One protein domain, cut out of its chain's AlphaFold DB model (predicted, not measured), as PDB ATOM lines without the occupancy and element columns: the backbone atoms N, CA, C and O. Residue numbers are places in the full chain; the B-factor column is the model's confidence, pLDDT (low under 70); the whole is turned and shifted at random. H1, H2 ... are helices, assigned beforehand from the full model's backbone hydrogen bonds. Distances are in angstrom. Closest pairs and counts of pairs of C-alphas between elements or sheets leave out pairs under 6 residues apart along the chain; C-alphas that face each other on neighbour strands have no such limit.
ATOM      1  N   ILE A  58     114.852 111.378  99.695       89.44
ATOM      2  CA  ILE A  58     115.718 112.185  98.835       89.44
ATOM      3  C   ILE A  58     114.855 113.278  98.203       89.44
ATOM      4  O   ILE A  58     113.903 112.972  97.483       89.44
ATOM      5  N   GLU A  59     115.157 114.539  98.512       90.44
ATOM      6  CA  GLU A  59     114.229 115.651  98.282       90.44
ATOM      7  C   GLU A  59     113.826 115.793  96.811       90.44
ATOM      8  O   GLU A  59     112.636 115.840  96.512       90.44
ATOM      9  N   HIS A  60     114.784 115.742  95.878       91.56
ATOM     10  CA  HIS A  60     114.503 115.876  94.443       91.56
ATOM     11  C   HIS A  60     113.671 114.727  93.863       91.56
ATOM     12  O   HIS A  60     113.050 114.895  92.820       91.56
ATOM     13  N   LEU A  61     113.613 113.577  94.536       92.69
ATOM     14  CA  LEU A  61     112.814 112.426  94.105       92.69
ATOM     15  C   LEU A  61     111.391 112.437  94.675       92.69
ATOM     16  O   LEU A  61     110.583 111.564  94.348       92.69
ATOM     17  N   ARG A  62     111.043 113.420  95.514       91.06
ATOM     18  CA  ARG A  62     109.681 113.546  96.039       91.06
ATOM     19  C   ARG A  62     108.679 113.797  94.921       91.06
ATOM     20  O   ARG A  62     108.966 114.460  93.927       91.06
ATOM     21  N   SER A  63     107.456 113.321  95.134       89.94
ATOM     22  CA  SER A  63     106.335 113.429  94.190       89.94
ATOM     23  C   SER A  63     106.073 114.855  93.706       89.94
ATOM     24  O   SER A  63     105.683 115.039  92.561       89.94
ATOM     25  N   ILE A  64     106.343 115.863  94.538       87.56
ATOM     26  CA  ILE A  64     106.203 117.277  94.174       87.56
ATOM     27  C   ILE A  64     107.149 117.716  93.041       87.56
ATOM     28  O   ILE A  64     106.815 118.621  92.279       87.56
ATOM     29  N   TYR A  65     108.297 117.050  92.903       88.75
ATOM     30  CA  TYR A  65     109.284 117.300  91.856       88.75
ATOM     31  C   TYR A  65     109.187 116.291  90.705       88.75
ATOM     32  O   TYR A  65     109.474 116.633  89.561       88.75
ATOM     33  N   THR A  66     108.719 115.068  90.963       89.88
ATOM     34  CA  THR A  66     108.718 113.982  89.965       89.88
ATOM     35  C   THR A  66     107.379 113.759  89.265       89.88
ATOM     36  O   THR A  66     107.324 113.031  88.275       89.88
ATOM     37  N   ARG A  67     106.287 114.365  89.749       86.44
ATOM     38  CA  ARG A  67     104.934 114.177  89.206       86.44
ATOM     39  C   ARG A  67     104.213 115.507  89.028       86.44
ATOM     40  O   ARG A  67     104.483 116.482  89.731       86.44
ATOM     41  N   ASP A  68     103.263 115.532  88.099       82.25
ATOM     42  CA  ASP A  68     102.321 116.641  87.988       82.25
ATOM     43  C   ASP A  68     101.316 116.576  89.142       82.25
ATOM     44  O   ASP A  68     100.698 115.543  89.395       82.25
ATOM     45  N   MET A  69     101.155 117.698  89.843       84.06
ATOM     46  CA  MET A  69     100.253 117.834  90.989       84.06
ATOM     47  C   MET A  69      99.246 118.961  90.696       84.06
ATOM     48  O   MET A  69      99.397 120.072  91.214       84.06
ATOM     49  N   PRO A  70      98.261 118.733  89.803       80.38
ATOM     50  CA  PRO A  70      97.325 119.769  89.384       80.38
ATOM     51  C   PRO A  70      96.521 120.297  90.576       80.38
ATOM     52  O   PRO A  70      96.040 119.537  91.410       80.38
ATOM     53  N   GLY A  71      96.389 121.621  90.661       82.62
ATOM     54  CA  GLY A  71      95.670 122.292  91.745       82.62
ATOM     55  C   GLY A  71      96.466 122.482  93.040       82.62
ATOM     56  O   GLY A  71      96.054 123.305  93.853       82.62
ATOM     57  N   LEU A  72      97.626 121.829  93.212       88.00
ATOM     58  CA  LEU A  72      98.467 121.989  94.412       88.00
ATOM     59  C   LEU A  72      98.925 123.442  94.617       88.00
ATOM     60  O   LEU A  72      99.041 123.905  95.747       88.00
ATOM     61  N   TRP A  73      99.164 124.159  93.519       86.31
ATOM     62  CA  TRP A  73      99.737 125.509  93.524       86.31
ATOM     63  C   TRP A  73      98.711 126.629  93.326       86.31
ATOM     64  O   TRP A  73      99.093 127.792  93.228       86.31
ATOM     65  N   GLY A  74      97.421 126.294  93.255       83.25
ATOM     66  CA  GLY A  74      96.365 127.226  92.867       83.25
ATOM     67  C   GLY A  74      96.054 127.206  91.367       83.25
ATOM     68  O   GLY A  74      96.773 126.632  90.544       83.25
ATOM     69  N   LYS A  75      94.911 127.794  90.999       85.00
ATOM     70  CA  LYS A  75      94.396 127.766  89.623       85.00
ATOM     71  C   LYS A  75      95.346 128.507  88.677       85.00
ATOM     72  O   LYS A  75      95.645 129.675  88.890       85.00
ATOM     73  N   GLY A  76      95.763 127.832  87.606       79.19
ATOM     74  CA  GLY A  76      96.651 128.397  86.585       79.19
ATOM     75  C   GLY A  76      98.135 128.394  86.958       79.19
ATOM     76  O   GLY A  76      98.939 128.857  86.157       79.19
ATOM     77  N   HIS A  77      98.502 127.866  88.130       81.69
ATOM     78  CA  HIS A  77      99.894 127.785  88.557       81.69
ATOM     79  C   HIS A  77     100.526 126.444  88.171       81.69
ATOM     80  O   HIS A  77      99.954 125.380  88.408       81.69
ATOM     81  N   VAL A  78     101.741 126.496  87.624       80.56
ATOM     82  CA  VAL A  78     102.525 125.312  87.203       80.56
ATOM     83  C   VAL A  78     103.606 124.890  88.213       80.56
ATOM     84  O   VAL A  78     104.329 123.919  87.996       80.56
ATOM     85  N   GLY A  79     103.703 125.604  89.336       84.25
ATOM     86  CA  GLY A  79     104.688 125.399  90.395       84.25
ATOM     87  C   GLY A  79     104.541 126.438  91.515       84.25
ATOM     88  O   GLY A  79     103.741 127.368  91.375       84.25
ATOM     89  N   PRO A  80     105.334 126.343  92.599       82.88
ATOM     90  CA  PRO A  80     105.256 127.251  93.750       82.88
ATOM     91  C   PRO A  80     105.536 128.715  93.384       82.88
ATOM     92  O   PRO A  80     104.931 129.617  93.949       82.88
ATOM     93  N   ALA A  81     106.417 128.949  92.409       84.31
ATOM     94  CA  ALA A  81     106.738 130.275  91.878       84.31
ATOM     95  C   ALA A  81     106.033 130.571  90.537       84.31
ATOM     96  O   ALA A  81     106.465 131.449  89.798       84.31
ATOM     97  N   ASN A  82     104.993 129.803  90.187       83.44
ATOM     98  CA  ASN A  82     104.362 129.798  88.860       83.44
ATOM     99  C   ASN A  82     105.349 129.550  87.694       83.44
ATOM    100  O   ASN A  82     105.200 130.073  86.593       83.44
ATOM    101  N   ILE A  83     106.370 128.733  87.952       83.69
ATOM    102  CA  ILE A  83     107.357 128.267  86.972       83.69
ATOM    103  C   ILE A  83     107.283 126.735  86.952       83.69
ATOM    104  O   ILE A  83     107.132 126.146  88.029       83.69
ATOM    105  N   PRO A  84     107.369 126.077  85.778       82.62
ATOM    106  CA  PRO A  84     107.403 124.623  85.710       82.62
ATOM    107  C   PRO A  84     108.537 124.063  86.572       82.62
ATOM    108  O   PRO A  84     109.685 124.498  86.464       82.62
ATOM    109  N   LEU A  85     108.217 123.101  87.436       82.50
ATOM    110  CA  LEU A  85     109.237 122.431  88.235       82.50
ATOM    111  C   LEU A  85     110.074 121.481  87.361       82.50
ATOM    112  O   LEU A  85     109.513 120.802  86.496       82.50
ATOM    113  N   PRO A  86     111.395 121.387  87.600       83.62
ATOM    114  CA  PRO A  86     112.224 120.370  86.968       83.62
ATOM    115  C   PRO A  86     111.711 118.971  87.326       83.62
ATOM    116  O   PRO A  86     111.314 118.715  88.464       83.62
ATOM    117  N   ARG A  87     111.716 118.071  86.340       88.62
ATOM    118  CA  ARG A  87     111.289 116.675  86.489       88.62
ATOM    119  C   ARG A  87     112.510 115.803  86.731       88.62
ATOM    120  O   ARG A  87     113.070 115.242  85.792       88.62
ATOM    121  N   TYR A  88     112.930 115.754  87.991       93.44
ATOM    122  CA  TYR A  88     114.076 114.950  88.391       93.44
ATOM    123  C   TYR A  88     113.773 113.450  88.342       93.44
ATOM    124  O   TYR A  88     112.624 113.018  88.470       93.44
ATOM    125  N   LYS A  89     114.825 112.651  88.207       94.62
ATOM    126  CA  LYS A  89     114.800 111.188  88.267       94.62
ATOM    127  C   LYS A  89     116.025 110.658  89.008       94.62
ATOM    128  O   LYS A  89     116.992 111.380  89.241       94.62
ATOM    129  N   GLU A  90     115.968 109.384  89.390       94.06
ATOM    130  CA  GLU A  90     117.123 108.699  89.975       94.06
ATOM    131  C   GLU A  90     118.297 108.731  88.984       94.06
ATOM    132  O   GLU A  90     118.112 108.554  87.776       94.06
ATOM    133  N   GLY A  91     119.493 109.003  89.496       95.44
ATOM    134  CA  GLY A  91     120.702 109.211  88.709       95.44
ATOM    135  C   GLY A  91     120.991 110.668  88.346       95.44
ATOM    136  O   GLY A  91     122.103 110.940  87.903       95.44
ATOM    137  N   ASP A  92     120.069 111.611  88.569       95.75
ATOM    138  CA  ASP A  92     120.363 113.038  88.365       95.75
ATOM    139  C   ASP A  92     121.349 113.563  89.428       95.75
ATOM    140  O   ASP A  92     122.175 114.430  89.138       95.75
ATOM    141  N   PHE A  93     121.313 113.004  90.649       95.00
ATOM    142  CA  PHE A  93     122.236 113.350  91.738       95.00
ATOM    143  C   PHE A  93     122.792 112.095  92.433       95.00
ATOM    144  O   PHE A  93     122.500 111.847  93.608       95.00
ATOM    145  N   PRO A  94     123.643 111.302  91.754       93.75
ATOM    146  CA  PRO A  94     124.040 109.970  92.216       93.75
ATOM    147  C   PRO A  94     124.814 109.998  93.541       93.75
ATOM    148  O   PRO A  94     124.680 109.093  94.362       93.75
ATOM    149  N   ILE A  95     125.588 111.060  93.792       91.62
ATOM    150  CA  ILE A  95     126.309 111.248  95.059       91.62
ATOM    151  C   ILE A  95     125.316 111.447  96.211       91.62
ATOM    152  O   ILE A  95     125.405 110.768  97.232       91.62
ATOM    153  N   SER A  96     124.343 112.347  96.041       89.31
ATOM    154  CA  SER A  96     123.315 112.627  97.050       89.31
ATOM    155  C   SER A  96     122.415 111.419  97.299       89.31
ATOM    156  O   SER A  96     122.090 111.111  98.442       89.31
ATOM    157  N   GLU A  97     122.048 110.703  96.239       92.62
ATOM    158  CA  GLU A  97     121.248 109.481  96.319       92.62
ATOM    159  C   GLU A  97     122.004 108.350  97.026       92.62
ATOM    160  O   GLU A  97     121.415 107.629  97.833       92.62
ATOM    161  N   GLY A  98     123.313 108.225  96.785       90.25
ATOM    162  CA  GLY A  98     124.171 107.217  97.407       90.25
ATOM    163  C   GLY A  98     124.268 107.342  98.929       90.25
ATOM    164  O   GLY A  98     124.345 106.323  99.619       90.25
ATOM    165  N   ILE A  99     124.172 108.562  99.471       88.75
ATOM    166  CA  ILE A  99     124.235 108.815 100.921       88.75
ATOM    167  C   ILE A  99     123.155 108.033 101.685       88.75
ATOM    168  O   ILE A  99     123.408 107.610 102.812       88.75
ATOM    169  N   ARG A 100     121.986 107.748 101.084       86.94
ATOM    170  CA  ARG A 100     120.901 107.000 101.753       86.94
ATOM    171  C   ARG A 100     121.348 105.639 102.293       86.94
ATOM    172  O   ARG A 100     120.796 105.175 103.279       86.94
ATOM    173  N   LYS A 101     122.351 105.018 101.670       88.62
ATOM    174  CA  LYS A 101     122.870 103.700 102.062       88.62
ATOM    175  C   LYS A 101     123.887 103.762 103.205       88.62
ATOM    176  O   LYS A 101     124.223 102.731 103.766       88.62
TER     177      LYS A 101
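This is residues 58 to 101 of the 135 residues of an uncharacterized protein of Gemmatimonadetes bacterium (UniProt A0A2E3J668). There is little regular structure here: a thin rod of chain, with the helix H2 at one end, a long loop turning back near Lys 75 at the other, and the short helix H1 in between. From H1 the loop runs out to that far end and folds back past H1 to reach H2. The 44 printed residues hold H1, then H2, and no named strand; the class is all helix, with only 12 residues in named elements. The whole is loose, with a radius of gyration of the C-alphas of 12.4 A, and spans 39 by 14 by 13 A.

Look first at H2, residues 94 to 101, where 2 of 4 O i to N i+4 pairs and 4 of 5 O i to N i+3 pairs are within hydrogen-bond range. H1, residues 63 to 66, is too short for an O i to N i+4 pair; its one O i to N i+3 pair is within range. H1 and H2 are apart, with no C-alpha of the one within 8 A of the other.

Find C-alpha 94 at (124.040, 109.970, 92.216); from there H2 runs 11.7 A to C-alpha 101 at (122.870, 103.700, 102.062). H1 begins at C-alpha 63, (106.335, 113.429, 94.190), and is 4.9 A long.

The C-alphas of Lys 75 and Lys 101, the two farthest apart, are 39.3 A apart. The link from H1 to H2, residues 67 to 93, is long. The printed part has no cut, and no printed residue has a pLDDT under 70.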